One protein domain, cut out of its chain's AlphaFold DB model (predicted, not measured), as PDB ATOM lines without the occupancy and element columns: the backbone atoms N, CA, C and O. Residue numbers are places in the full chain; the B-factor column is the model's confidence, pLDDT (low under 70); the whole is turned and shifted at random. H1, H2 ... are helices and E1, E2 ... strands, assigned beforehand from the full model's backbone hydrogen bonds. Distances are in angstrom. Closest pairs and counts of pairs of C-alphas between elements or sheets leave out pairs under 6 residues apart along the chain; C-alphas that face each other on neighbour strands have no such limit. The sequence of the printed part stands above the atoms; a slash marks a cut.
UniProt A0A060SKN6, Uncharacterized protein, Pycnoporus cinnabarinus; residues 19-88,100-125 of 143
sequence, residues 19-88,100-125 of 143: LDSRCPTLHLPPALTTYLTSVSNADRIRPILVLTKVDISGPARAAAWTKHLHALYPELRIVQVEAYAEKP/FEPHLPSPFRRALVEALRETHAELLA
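This is residues 19 to 88 and 100 to 125 of the 143 residues of an uncharacterized protein of Pycnoporus cinnabarinus (UniProt A0A060SKN6). A short two-stranded parallel sheet, E1 and E2, makes the core, and two long helices, H5 and H6, cover its opposite faces. A small ribbon of E3 and E4 makes one end of the long axis; short helices H1, H2 and H3 string along the E1 side to the other end, and H4 turns the chain from E1 into H5. The printed part has 96 residues with six named helices and four named strands, in the order H1, H2, H3, E1, H4, H5, E2, E3, E4, H6; the second sheet, E3 and E4, is antiparallel. The class is mixed, and the whole is compact, with a radius of gyration of the C-alphas of 14.4 A and an elongated outline of 49 by 27 by 18 A.

Look first at E1, residues 48 to 52, and E2, residues 77 to 80: they are parallel at 18 degrees, and N 49 to O 77 and N 51 to O 79 are each 2.8 A. Residues 19 to 20 pair with residues 51 to 52 of E1, parallel. H5, residues 59 to 72, comes closest to E2 at the C-alphas of Thr 66 and Ile 78, 6.7 A. H6, residues 106 to 124, comes closest to E2 at the C-alphas of Val 79 and Leu 112, 6.6 A; H5 and H6 are apart. With H4, residues 54 to 57, the run E1, H4, H5, E2 is a strand-helix-strand unit, two parallel neighbour strands with helices between, and its crossover is right-handed. H1, residues 24 to 27, is close to but not clearly touching H5, the closest C-alphas being those of Pro 24 and Trp 65, 7.9 A. H2, residues 30 to 36, is close to but not clearly touching H3, residues 39 to 42, at the C-alphas of Leu 36 and Ala 42, 7.0 A. E3, residues 84 to 87, and E4, residues 100 to 102, are antiparallel at 135 degrees, with N 85 to O 101 at 2.9 A. In H2, H5 and H6 every O i to N i+4 pair is within hydrogen-bond range; H1, H3 and H4 are too short for such a pair.

Find C-alpha 48 at (1.047, -45.838, 53.072), where E1 begins; it runs 12.2 A, and E2 10.2 A. H5 runs 20.0 A from C-alpha 59 at (-7.033, -55.198, 38.213). H6 runs 26.7 A to C-alpha 124 at (-1.626, -40.758, 68.362). H2 measures 9.9 A and E3 9.4 A.

The C-alphas farthest apart are those of Ser 40 and Pro 88, 49.5 A. Residues 89 to 99 are not printed, and C-alphas 88 and 100 are 9.2 A apart across this cut. Of the links printed whole, none is long. Mean pLDDT of the printed part is 80.7; residues 39 to 43, 84 to 88, 100 to 102, 104, 106 and 108 are under 70.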
ATOM      1  N   LEU A  19       2.727 -44.498  43.735       88.00
ATOM      2  CA  LEU A  19       3.321 -45.450  42.805       88.00
ATOM      3  C   LEU A  19       2.437 -45.550  41.562       88.00
ATOM      4  O   LEU A  19       1.272 -45.930  41.648       88.00
ATOM      5  N   ASP A  20       2.964 -45.228  40.385       87.06
ATOM      6  CA  ASP A  20       2.278 -45.534  39.128       87.06
ATOM      7  C   ASP A  20       2.294 -47.054  38.903       87.06
ATOM      8  O   ASP A  20       3.366 -47.660  38.828       87.06
ATOM      9  N   SER A  21       1.122 -47.687  38.788       87.94
ATOM     10  CA  SER A  21       1.016 -49.149  38.626       87.94
ATOM     11  C   SER A  21       1.682 -49.706  37.364       87.94
ATOM     12  O   SER A  21       1.913 -50.916  37.280       87.94
ATOM     13  N   ARG A  22       2.031 -48.854  36.395       87.50
ATOM     14  CA  ARG A  22       2.755 -49.261  35.181       87.50
ATOM     15  C   ARG A  22       4.242 -49.508  35.443       87.50
ATOM     16  O   ARG A  22       4.857 -50.299  34.735       87.50
ATOM     17  N   CYS A  23       4.819 -48.840  36.440       87.44
ATOM     18  CA  CYS A  23       6.243 -48.923  36.768       87.44
ATOM     19  C   CYS A  23       6.516 -48.643  38.263       87.44
ATOM     20  O   CYS A  23       7.317 -47.766  38.589       87.44
ATOM     21  N   PRO A  24       5.900 -49.388  39.203       86.00
ATOM     22  CA  PRO A  24       5.930 -49.038  40.627       86.00
ATOM     23  C   PRO A  24       7.338 -49.051  41.234       86.00
ATOM     24  O   PRO A  24       7.628 -48.260  42.126       86.00
ATOM     25  N   THR A  25       8.244 -49.883  40.719       85.75
ATOM     26  CA  THR A  25       9.645 -49.952  41.166       85.75
ATOM     27  C   THR A  25      10.450 -48.696  40.832       85.75
ATOM     28  O   THR A  25      11.376 -48.360  41.563       85.75
ATOM     29  N   LEU A  26      10.087 -47.962  39.772       85.88
ATOM     30  CA  LEU A  26      10.722 -46.684  39.434       85.88
ATOM     31  C   LEU A  26      10.378 -45.600  40.466       85.88
ATOM     32  O   LEU A  26      11.189 -44.723  40.749       85.88
ATOM     33  N   HIS A  27       9.176 -45.681  41.032       82.25
ATOM     34  CA  HIS A  27       8.675 -44.747  42.038       82.25
ATOM     35  C   HIS A  27       9.101 -45.113  43.466       82.25
ATOM     36  O   HIS A  27       8.936 -44.301  44.374       82.25
ATOM     37  N   LEU A  28       9.669 -46.306  43.662       84.69
ATOM     38  CA  LEU A  28      10.092 -46.814  44.963       84.69
ATOM     39  C   LEU A  28      11.569 -47.243  44.935       84.69
ATOM     40  O   LEU A  28      11.876 -48.435  44.956       84.69
ATOM     41  N   PRO A  29      12.511 -46.283  44.870       86.00
ATOM     42  CA  PRO A  29      13.927 -46.609  44.919       86.00
ATOM     43  C   PRO A  29      14.299 -47.236  46.279       86.00
ATOM     44  O   PRO A  29      13.752 -46.837  47.315       86.00
ATOM     45  N   PRO A  30      15.277 -48.162  46.325       82.88
ATOM     46  CA  PRO A  30      15.674 -48.837  47.563       82.88
ATOM     47  C   PRO A  30      16.048 -47.876  48.697       82.88
ATOM     48  O   PRO A  30      15.666 -48.100  49.838       82.88
ATOM     49  N   ALA A  31      16.717 -46.763  48.376       84.62
ATOM     50  CA  ALA A  31      17.107 -45.751  49.358       84.62
ATOM     51  C   ALA A  31      15.904 -45.104  50.068       84.62
ATOM     52  O   ALA A  31      15.949 -44.896  51.279       84.62
ATOM     53  N   LEU A  32      14.820 -44.824  49.331       82.25
ATOM     54  CA  LEU A  32      13.587 -44.298  49.919       82.25
ATOM     55  C   LEU A  32      12.964 -45.335  50.847       82.25
ATOM     56  O   LEU A  32      12.536 -44.997  51.945       82.25
ATOM     57  N   THR A  33      12.969 -46.601  50.438       81.19
ATOM     58  CA  THR A  33      12.408 -47.661  51.274       81.19
ATOM     59  C   THR A  33      13.186 -47.814  52.575       81.19
ATOM     60  O   THR A  33      12.579 -47.767  53.636       81.19
ATOM     61  N   THR A  34      14.520 -47.878  52.518       84.62
ATOM     62  CA  THR A  34      15.371 -47.946  53.717       84.62
ATOM     63  C   THR A  34      15.126 -46.772  54.663       84.62
ATOM     64  O   THR A  34      15.117 -46.950  55.878       84.62
ATOM     65  N   TYR A  35      14.916 -45.569  54.124       83.62
ATOM     66  CA  TYR A  35      14.584 -44.398  54.930       83.62
ATOM     67  C   TYR A  35      13.222 -44.551  55.620       83.62
ATOM     68  O   TYR A  35      13.129 -44.362  56.837       83.62
ATOM     69  N   LEU A  36      12.191 -44.927  54.859       79.19
ATOM     70  CA  LEU A  36      10.824 -45.107  55.348       79.19
ATOM     71  C   LEU A  36      10.717 -46.223  56.397       79.19
ATOM     72  O   LEU A  36       9.950 -46.085  57.341       79.19
ATOM     73  N   THR A  37      11.502 -47.292  56.262       77.38
ATOM     74  CA  THR A  37      11.495 -48.441  57.184       77.38
ATOM     75  C   THR A  37      12.560 -48.353  58.279       77.38
ATOM     76  O   THR A  37      12.714 -49.292  59.057       77.38
ATOM     77  N   SER A  38      13.351 -47.277  58.338       81.38
ATOM     78  CA  SER A  38      14.361 -47.120  59.392       81.38
ATOM     79  C   SER A  38      13.701 -46.989  60.767       81.38
ATOM     80  O   SER A  38      12.683 -46.317  60.908       81.38
ATOM     81  N   VAL A  39      14.307 -47.588  61.797       66.50
ATOM     82  CA  VAL A  39      13.749 -47.649  63.164       66.50
ATOM     83  C   VAL A  39      13.413 -46.260  63.712       66.50
ATOM     84  O   VAL A  39      12.350 -46.061  64.285       66.50
ATOM     85  N   SER A  40      14.265 -45.263  63.457       69.88
ATOM     86  CA  SER A  40      14.023 -43.873  63.870       69.88
ATOM     87  C   SER A  40      12.798 -43.230  63.219       69.88
ATOM     88  O   SER A  40      12.239 -42.284  63.773       69.88
ATOM     89  N   ASN A  41      12.416 -43.699  62.031       66.50
ATOM     90  CA  ASN A  41      11.263 -43.194  61.301       66.50
ATOM     91  C   ASN A  41      10.028 -44.070  61.494       66.50
ATOM     92  O   ASN A  41       8.941 -43.526  61.407       66.50
ATOM     93  N   ALA A  42      10.161 -45.361  61.798       67.25
ATOM     94  CA  ALA A  42       9.028 -46.271  61.979       67.25
ATOM     95  C   ALA A  42       8.070 -45.822  63.101       67.25
ATOM     96  O   ALA A  42       6.856 -45.976  62.981       67.25
ATOM     97  N   ASP A  43       8.607 -45.197  64.156       67.69
ATOM     98  CA  ASP A  43       7.811 -44.640  65.260       67.69
ATOM     99  C   ASP A  43       7.207 -43.262  64.940       67.69
ATOM    100  O   ASP A  43       6.260 -42.826  65.591       67.69
ATOM    101  N   ARG A  44       7.752 -42.556  63.941       70.31
ATOM    102  CA  ARG A  44       7.368 -41.177  63.582       70.31
ATOM    103  C   ARG A  44       6.517 -41.087  62.323       70.31
ATOM    104  O   ARG A  44       5.772 -40.131  62.140       70.31
ATOM    105  N   ILE A  45       6.686 -42.042  61.422       74.00
ATOM    106  CA  ILE A  45       6.142 -42.055  60.074       74.00
ATOM    107  C   ILE A  45       5.635 -43.470  59.829       74.00
ATOM    108  O   ILE A  45       6.387 -44.439  59.894       74.00
ATOM    109  N   ARG A  46       4.351 -43.576  59.496       79.44
ATOM    110  CA  ARG A  46       3.719 -44.818  59.044       79.44
ATOM    111  C   ARG A  46       3.296 -44.646  57.588       79.44
ATOM    112  O   ARG A  46       2.192 -44.167  57.325       79.44
ATOM    113  N   PRO A  47       4.194 -44.931  56.631       80.25
ATOM    114  CA  PRO A  47       3.944 -44.621  55.236       80.25
ATOM    115  C   PRO A  47       2.932 -45.598  54.638       80.25
ATOM    116  O   PRO A  47       3.040 -46.813  54.805       80.25
ATOM    117  N   ILE A  48       1.969 -45.055  53.897       84.50
ATOM    118  CA  ILE A  48       1.047 -45.838  53.072       84.50
ATOM    119  C   ILE A  48       1.502 -45.701  51.618       84.50
ATOM    120  O   ILE A  48       1.607 -44.594  51.083       84.50
ATOM    121  N   LEU A  49       1.763 -46.832  50.966       88.31
ATOM    122  CA  LEU A  49       2.077 -46.891  49.543       88.31
ATOM    123  C   LEU A  49       0.781 -46.822  48.735       88.31
ATOM    124  O   LEU A  49      -0.079 -47.695  48.857       88.31
ATOM    125  N   VAL A  50       0.646 -45.814  47.878       89.75
ATOM    126  CA  VAL A  50      -0.567 -45.630  47.075       89.75
ATOM    127  C   VAL A  50      -0.300 -46.055  45.634       89.75
ATOM    128  O   VAL A  50       0.359 -45.346  44.881       89.75
ATOM    129  N   LEU A  51      -0.811 -47.219  45.235       90.06
ATOM    130  CA  LEU A  51      -0.703 -47.747  43.878       90.06
ATOM    131  C   LEU A  51      -1.796 -47.142  42.984       90.06
ATOM    132  O   LEU A  51      -2.956 -47.539  43.035       90.06
ATOM    133  N   THR A  52      -1.413 -46.174  42.163       88.69
ATOM    134  CA  THR A  52      -2.296 -45.381  41.301       88.69
ATOM    135  C   THR A  52      -2.475 -45.960  39.902       88.69
ATOM    136  O   THR A  52      -1.694 -46.802  39.438       88.69
ATOM    137  N   LYS A  53      -3.468 -45.425  39.179       87.44
ATOM    138  CA  LYS A  53      -3.733 -45.715  37.759       87.44
ATOM    139  C   LYS A  53      -4.013 -47.194  37.504       87.44
ATOM    140  O   LYS A  53      -3.636 -47.740  36.463       87.44
ATOM    141  N   VAL A  54      -4.619 -47.869  38.480       86.12
ATOM    142  CA  VAL A  54      -4.962 -49.294  38.359       86.12
ATOM    143  C   VAL A  54      -5.989 -49.542  37.255       86.12
ATOM    144  O   VAL A  54      -6.024 -50.638  36.708       86.12
ATOM    145  N   ASP A  55      -6.740 -48.517  36.856       81.25
ATOM    146  CA  ASP A  55      -7.623 -48.496  35.689       81.25
ATOM    147  C   ASP A  55      -6.861 -48.678  34.360       81.25
ATOM    148  O   ASP A  55      -7.319 -49.408  33.482       81.25
ATOM    149  N   ILE A  56      -5.649 -48.123  34.229       84.25
ATOM    150  CA  ILE A  56      -4.806 -48.289  33.031       84.25
ATOM    151  C   ILE A  56      -4.146 -49.671  33.024       84.25
ATOM    152  O   ILE A  56      -4.103 -50.373  32.008       84.25
ATOM    153  N   SER A  57      -3.594 -50.071  34.168       85.19
ATOM    154  CA  SER A  57      -2.905 -51.356  34.300       85.19
ATOM    155  C   SER A  57      -3.879 -52.526  34.412       85.19
ATOM    156  O   SER A  57      -3.484 -53.660  34.167       85.19
ATOM    157  N   GLY A  58      -5.146 -52.301  34.717       85.12
ATOM    158  CA  GLY A  58      -6.122 -53.349  34.966       85.12
ATOM    159  C   GLY A  58      -5.916 -54.081  36.307       85.12
ATOM    160  O   GLY A  58      -4.799 -54.166  36.839       85.12
ATOM    161  N   PRO A  59      -6.989 -54.686  36.842       86.19
ATOM    162  CA  PRO A  59      -7.033 -55.198  38.213       86.19
ATOM    163  C   PRO A  59      -6.081 -56.375  38.462       86.19
ATOM    164  O   PRO A  59      -5.482 -56.468  39.529       86.19
ATOM    165  N   ALA A  60      -5.876 -57.256  37.477       88.38
ATOM    166  CA  ALA A  60      -4.995 -58.417  37.632       88.38
ATOM    167  C   ALA A  60      -3.524 -58.017  37.842       88.38
ATOM    168  O   ALA A  60      -2.840 -58.572  38.704       88.38
ATOM    169  N   ARG A  61      -3.035 -57.022  37.085       89.75
ATOM    170  CA  ARG A  61      -1.666 -56.507  37.244       89.75
ATOM    171  C   ARG A  61      -1.521 -55.716  38.538       89.75
ATOM    172  O   ARG A  61      -0.525 -55.891  39.231       89.75
ATOM    173  N   ALA A  62      -2.518 -54.904  38.892       89.56
ATOM    174  CA  ALA A  62      -2.526 -54.186  40.164       89.56
ATOM    175  C   ALA A  62      -2.459 -55.153  41.362       89.56
ATOM    176  O   ALA A  62      -1.627 -54.971  42.246       89.56
ATOM    177  N   ALA A  63      -3.241 -56.236  41.343       89.62
ATOM    178  CA  ALA A  63      -3.206 -57.268  42.379       89.62
ATOM    179  C   ALA A  63      -1.847 -57.986  42.462       89.62
ATOM    180  O   ALA A  63      -1.327 -58.201  43.559       89.62
ATOM    181  N   ALA A  64      -1.242 -58.322  41.315       93.00
ATOM    182  CA  ALA A  64       0.092 -58.918  41.279       93.00
ATOM    183  C   ALA A  64       1.153 -57.979  41.880       93.00
ATOM    184  O   ALA A  64       1.981 -58.424  42.677       93.00
ATOM    185  N   TRP A  65       1.085 -56.682  41.566       93.69
ATOM    186  CA  TRP A  65       1.965 -55.677  42.160       93.69
ATOM    187  C   TRP A  65       1.750 -55.519  43.657       93.69
ATOM    188  O   TRP A  65       2.730 -55.505  44.394       93.69
ATOM    189  N   THR A  66       0.502 -55.461  44.125       91.19
ATOM    190  CA  THR A  66       0.205 -55.420  45.562       91.19
ATOM    191  C   THR A  66       0.806 -56.625  46.277       91.19
ATOM    192  O   THR A  66       1.491 -56.446  47.279       91.19
ATOM    193  N   LYS A  67       0.640 -57.840  45.736       92.75
ATOM    194  CA  LYS A  67       1.236 -59.051  46.317       92.75
ATOM    195  C   LYS A  67       2.765 -58.984  46.345       92.75
ATOM    196  O   LYS A  67       3.373 -59.365  47.340       92.75
ATOM    197  N   HIS A  68       3.384 -58.514  45.265       92.12
ATOM    198  CA  HIS A  68       4.838 -58.399  45.180       92.12
ATOM    199  C   HIS A  68       5.394 -57.361  46.165       92.12
ATOM    200  O   HIS A  68       6.323 -57.662  46.908       92.12
ATOM    201  N   LEU A  69       4.794 -56.171  46.222       90.12
ATOM    202  CA  LEU A  69       5.196 -55.104  47.139       90.12
ATOM    203  C   LEU A  69       4.985 -55.503  48.601       90.12
ATOM    204  O   LEU A  69       5.854 -55.240  49.421       90.12
ATOM    205  N   HIS A  70       3.894 -56.203  48.915       90.62
ATOM    206  CA  HIS A  70       3.652 -56.727  50.258       90.62
ATOM    207  C   HIS A  70       4.668 -57.813  50.650       90.62
ATOM    208  O   HIS A  70       5.015 -57.946  51.818       90.62
ATOM    209  N   ALA A  71       5.162 -58.608  49.695       89.81
ATOM    210  CA  ALA A  71       6.214 -59.588  49.967       89.81
ATOM    211  C   ALA A  71       7.575 -58.924  50.246       89.81
ATOM    212  O   ALA A  71       8.360 -59.455  51.027       89.81
ATOM    213  N   LEU A  72       7.853 -57.780  49.615       87.88
ATOM    214  CA  LEU A  72       9.079 -57.010  49.843       87.88
ATOM    215  C   LEU A  72       9.012 -56.170  51.122       87.88
ATOM    216  O   LEU A  72      10.010 -56.046  51.828       87.88
ATOM    217  N   TYR A  73       7.843 -55.599  51.407       85.38
ATOM    218  CA  TYR A  73       7.626 -54.637  52.481       85.38
ATOM    219  C   TYR A  73       6.367 -55.008  53.278       85.38
ATOM    220  O   TYR A  73       5.340 -54.338  53.153       85.38
ATOM    221  N   PRO A  74       6.420 -56.082  54.085       84.69
ATOM    222  CA  PRO A  74       5.248 -56.600  54.796       84.69
ATOM    223  C   PRO A  74       4.682 -55.620  55.831       84.69
ATOM    224  O   PRO A  74       3.494 -55.653  56.122       84.69
ATOM    225  N   GLU A  75       5.524 -54.726  56.348       79.62
ATOM    226  CA  GLU A  75       5.151 -53.711  57.338       79.62
ATOM    227  C   GLU A  75       4.423 -52.501  56.717       79.62
ATOM    228  O   GLU A  75       3.911 -51.645  57.438       79.62
ATOM    229  N   LEU A  76       4.399 -52.378  55.381       82.69
ATOM    230  CA  LEU A  76       3.839 -51.213  54.694       82.69
ATOM    231  C   LEU A  76       2.413 -51.470  54.205       82.69
ATOM    232  O   LEU A  76       2.139 -52.416  53.465       82.69
ATOM    233  N   ARG A  77       1.500 -50.552  54.543       85.88
ATOM    234  CA  ARG A  77       0.124 -50.567  54.034       85.88
ATOM    235  C   ARG A  77       0.121 -50.152  52.562       85.88
ATOM    236  O   ARG A  77       0.687 -49.121  52.206       85.88
ATOM    237  N   ILE A  78      -0.539 -50.933  51.706       88.19
ATOM    238  CA  ILE A  78      -0.654 -50.657  50.267       88.19
ATOM    239  C   ILE A  78      -2.121 -50.416  49.920       88.19
ATOM    240  O   ILE A  78      -2.963 -51.284  50.146       88.19
ATOM    241  N   VAL A  79      -2.423 -49.263  49.328       87.12
ATOM    242  CA  VAL A  79      -3.771 -48.889  48.881       87.12
ATOM    243  C   VAL A  79      -3.768 -48.732  47.367       87.12
ATOM    244  O   VAL A  79      -2.914 -48.051  46.811       87.12
ATOM    245  N   GLN A  80      -4.725 -49.357  46.687       87.12
ATOM    246  CA  GLN A  80      -4.931 -49.158  45.253       87.12
ATOM    247  C   GLN A  80      -5.868 -47.976  45.021       87.12
ATOM    248  O   GLN A  80      -6.840 -47.814  45.756       87.12
ATOM    249  N   VAL A  81      -5.603 -47.172  43.994       83.50
ATOM    250  CA  VAL A  81      -6.497 -46.094  43.562       83.50
ATOM    251  C   VAL A  81      -6.554 -46.004  42.039       83.50
ATOM    252  O   VAL A  81      -5.544 -46.107  41.337       83.50
ATOM    253  N   GLU A  82      -7.758 -45.792  41.523       81.12
ATOM    254  CA  GLU A  82      -7.982 -45.421  40.125       81.12
ATOM    255  C   GLU A  82      -7.729 -43.925  39.929       81.12
ATOM    256  O   GLU A  82      -7.882 -43.129  40.860       81.12
ATOM    257  N   ALA A  83      -7.297 -43.552  38.727       73.00
ATOM    258  CA  ALA A  83      -7.010 -42.166  38.369       73.00
ATOM    259  C   ALA A  83      -7.924 -41.625  37.264       73.00
ATOM    260  O   ALA A  83      -8.090 -40.407  37.167       73.00
ATOM    261  N   TYR A  84      -8.515 -42.496  36.442       69.38
ATOM    262  CA  TYR A  84      -9.353 -42.100  35.315       69.38
ATOM    263  C   TYR A  84     -10.654 -42.900  35.260       69.38
ATOM    264  O   TYR A  84     -10.678 -44.091  35.564       69.38
ATOM    265  N   ALA A  85     -11.729 -42.248  34.813       64.88
ATOM    266  CA  ALA A  85     -12.967 -42.900  34.405       64.88
ATOM    267  C   ALA A  85     -13.180 -42.721  32.899       64.88
ATOM    268  O   ALA A  85     -12.941 -41.646  32.342       64.88
ATOM    269  N   GLU A  86     -13.640 -43.783  32.242       61.75
ATOM    270  CA  GLU A  86     -14.028 -43.750  30.833       61.75
ATOM    271  C   GLU A  86     -15.410 -43.099  30.708       61.75
ATOM    272  O   GLU A  86     -16.387 -43.566  31.298       61.75
ATOM    273  N   LYS A  87     -15.502 -42.005  29.948       62.19
ATOM    274  CA  LYS A  87     -16.779 -41.358  29.648       62.19
ATOM    275  C   LYS A  87     -17.330 -41.937  28.343       62.19
ATOM    276  O   LYS A  87     -16.659 -41.816  27.313       62.19
ATOM    277  N   PRO A  88     -18.527 -42.551  28.343       53.28
ATOM    278  CA  PRO A  88     -19.159 -42.959  27.097       53.28
ATOM    279  C   PRO A  88     -19.464 -41.703  26.269       53.28
ATOM    280  O   PRO A  88     -20.038 -40.739  26.773       53.28
ATOM    281  N   PHE A 100     -11.074 -40.118  28.520       67.12
ATOM    282  CA  PHE A 100     -10.783 -40.395  29.925       67.12
ATOM    283  C   PHE A 100     -10.799 -39.089  30.714       67.12
ATOM    284  O   PHE A 100     -10.068 -38.155  30.380       67.12
ATOM    285  N   GLU A 101     -11.616 -39.026  31.762       69.88
ATOM    286  CA  GLU A 101     -11.646 -37.895  32.692       69.88
ATOM    287  C   GLU A 101     -10.970 -38.297  34.011       69.88
ATOM    288  O   GLU A 101     -11.142 -39.437  34.452       69.88
ATOM    289  N   PRO A 102     -10.200 -37.399  34.657       68.75
ATOM    290  CA  PRO A 102      -9.658 -37.657  35.984       68.75
ATOM    291  C   PRO A 102     -10.785 -37.984  36.967       68.75
ATOM    292  O   PRO A 102     -11.684 -37.172  37.189       68.75
ATOM    293  N   HIS A 103     -10.748 -39.177  37.551       71.25
ATOM    294  CA  HIS A 103     -11.785 -39.655  38.454       71.25
ATOM    295  C   HIS A 103     -11.164 -40.507  39.552       71.25
ATOM    296  O   HIS A 103     -10.439 -41.456  39.275       71.25
ATOM    297  N   LEU A 104     -11.486 -40.174  40.801       67.12
ATOM    298  CA  LEU A 104     -11.188 -41.009  41.957       67.12
ATOM    299  C   LEU A 104     -12.517 -41.578  42.478       67.12
ATOM    300  O   LEU A 104     -13.244 -40.862  43.182       67.12
ATOM    301  N   PRO A 105     -12.867 -42.829  42.132       72.75
ATOM    302  CA  PRO A 105     -14.131 -43.421  42.535       72.75
ATOM    303  C   PRO A 105     -14.298 -43.430  44.053       72.75
ATOM    304  O   PRO A 105     -13.359 -43.660  44.820       72.75
ATOM    305  N   SER A 106     -15.537 -43.221  44.499       68.56
ATOM    306  CA  SER A 106     -15.886 -43.122  45.921       68.56
ATOM    307  C   SER A 106     -15.407 -44.302  46.791       68.56
ATOM    308  O   SER A 106     -15.018 -44.045  47.930       68.56
ATOM    309  N   PRO A 107     -15.397 -45.574  46.332       70.75
ATOM    310  CA  PRO A 107     -14.820 -46.680  47.102       70.75
ATOM    311  C   PRO A 107     -13.322 -46.514  47.386       70.75
ATOM    312  O   PRO A 107     -12.917 -46.647  48.536       70.75
ATOM    313  N   PHE A 108     -12.519 -46.140  46.385       69.31
ATOM    314  CA  PHE A 108     -11.076 -45.937  46.551       69.31
ATOM    315  C   PHE A 108     -10.761 -44.701  47.387       69.31
ATOM    316  O   PHE A 108      -9.878 -44.739  48.241       69.31
ATOM    317  N   ARG A 109     -11.539 -43.622  47.218       73.62
ATOM    318  CA  ARG A 109     -11.437 -42.447  48.093       73.62
ATOM    319  C   ARG A 109     -11.720 -42.811  49.551       73.62
ATOM    320  O   ARG A 109     -11.007 -42.345  50.431       73.62
ATOM    321  N   ARG A 110     -12.742 -43.633  49.813       77.62
ATOM    322  CA  ARG A 110     -13.044 -44.110  51.172       77.62
ATOM    323  C   ARG A 110     -11.906 -44.954  51.730       77.62
ATOM    324  O   ARG A 110     -11.461 -44.638  52.821       77.62
ATOM    325  N   ALA A 111     -11.404 -45.927  50.971       76.81
ATOM    326  CA  ALA A 111     -10.294 -46.775  51.403       76.81
ATOM    327  C   ALA A 111      -9.034 -45.957  51.740       76.81
ATOM    328  O   ALA A 111      -8.389 -46.205  52.752       76.81
ATOM    329  N   LEU A 112      -8.717 -44.935  50.937       77.88
ATOM    330  CA  LEU A 112      -7.608 -44.026  51.225       77.88
ATOM    331  C   LEU A 112      -7.852 -43.211  52.504       77.88
ATOM    332  O   LEU A 112      -6.971 -43.124  53.353       77.88
ATOM    333  N   VAL A 113      -9.042 -42.625  52.660       82.25
ATOM    334  CA  VAL A 113      -9.395 -41.837  53.855       82.25
ATOM    335  C   VAL A 113      -9.412 -42.701  55.115       82.25
ATOM    336  O   VAL A 113      -8.991 -42.245  56.173       82.25
ATOM    337  N   GLU A 114      -9.891 -43.934  55.018       83.31
ATOM    338  CA  GLU A 114      -9.905 -44.899  56.115       83.31
ATOM    339  C   GLU A 114      -8.481 -45.287  56.511       83.31
ATOM    340  O   GLU A 114      -8.118 -45.110  57.670       83.31
ATOM    341  N   ALA A 115      -7.633 -45.641  55.541       80.88
ATOM    342  CA  ALA A 115      -6.222 -45.929  55.789       80.88
ATOM    343  C   ALA A 115      -5.496 -44.749  56.457       80.88
ATOM    344  O   ALA A 115      -4.730 -44.954  57.396       80.88
ATOM    345  N   LEU A 116      -5.762 -43.516  56.013       81.81
ATOM    346  CA  LEU A 116      -5.222 -42.297  56.623       81.81
ATOM    347  C   LEU A 116      -5.687 -42.119  58.072       81.81
ATOM    348  O   LEU A 116      -4.884 -41.776  58.939       81.81
ATOM    349  N   ARG A 117      -6.977 -42.345  58.342       82.19
ATOM    350  CA  ARG A 117      -7.554 -42.230  59.689       82.19
ATOM    351  C   ARG A 117      -6.987 -43.275  60.640       82.19
ATOM    352  O   ARG A 117      -6.646 -42.925  61.765       82.19
ATOM    353  N   GLU A 118      -6.869 -44.520  60.190       83.38
ATOM    354  CA  GLU A 118      -6.261 -45.609  60.958       83.38
ATOM    355  C   GLU A 118      -4.802 -45.295  61.280       83.38
ATOM    356  O   GLU A 118      -4.412 -45.308  62.443       83.38
ATOM    357  N   THR A 119      -4.016 -44.908  60.269       80.81
ATOM    358  CA  THR A 119      -2.620 -44.502  60.461       80.81
ATOM    359  C   THR A 119      -2.494 -43.334  61.438       80.81
ATOM    360  O   THR A 119      -1.619 -43.342  62.301       80.81
ATOM    361  N   HIS A 120      -3.367 -42.331  61.334       80.25
ATOM    362  CA  HIS A 120      -3.365 -41.204  62.259       80.25
ATOM    363  C   HIS A 120      -3.682 -41.647  63.692       80.25
ATOM    364  O   HIS A 120      -2.979 -41.255  64.617       80.25
ATOM    365  N   ALA A 121      -4.685 -42.507  63.880       80.19
ATOM    366  CA  ALA A 121      -5.028 -43.048  65.192       80.19
ATOM    367  C   ALA A 121      -3.883 -43.879  65.801       80.19
ATOM    368  O   ALA A 121      -3.619 -43.759  66.996       80.19
ATOM    369  N   GLU A 122      -3.176 -44.671  64.989       78.31
ATOM    370  CA  GLU A 122      -1.981 -45.412  65.414       78.31
ATOM    371  C   GLU A 122      -0.856 -44.471  65.872       78.31
ATOM    372  O   GLU A 122      -0.216 -44.738  66.886       78.31
ATOM    373  N   LEU A 123      -0.631 -43.360  65.162       77.62
ATOM    374  CA  LEU A 123       0.400 -42.373  65.506       77.62
ATOM    375  C   LEU A 123       0.065 -41.543  66.755       77.62
ATOM    376  O   LEU A 123       0.972 -41.034  67.407       77.62
ATOM    377  N   LEU A 124      -1.217 -41.407  67.111       79.06
ATOM    378  CA  LEU A 124      -1.626 -40.758  68.362       79.06
ATOM    379  C   LEU A 124      -1.297 -41.606  69.600       79.06
ATOM    380  O   LEU A 124      -1.233 -41.069  70.709       79.06
ATOM    381  N   ALA A 125      -1.096 -42.919  69.442       71.56
ATOM    382  CA  ALA A 125      -0.661 -43.770  70.537       71.56
ATOM    383  C   ALA A 125       0.842 -43.545  70.801       71.56
ATOM    384  O   ALA A 125       1.654 -43.728  69.894       71.56
TER     385      ALA A 125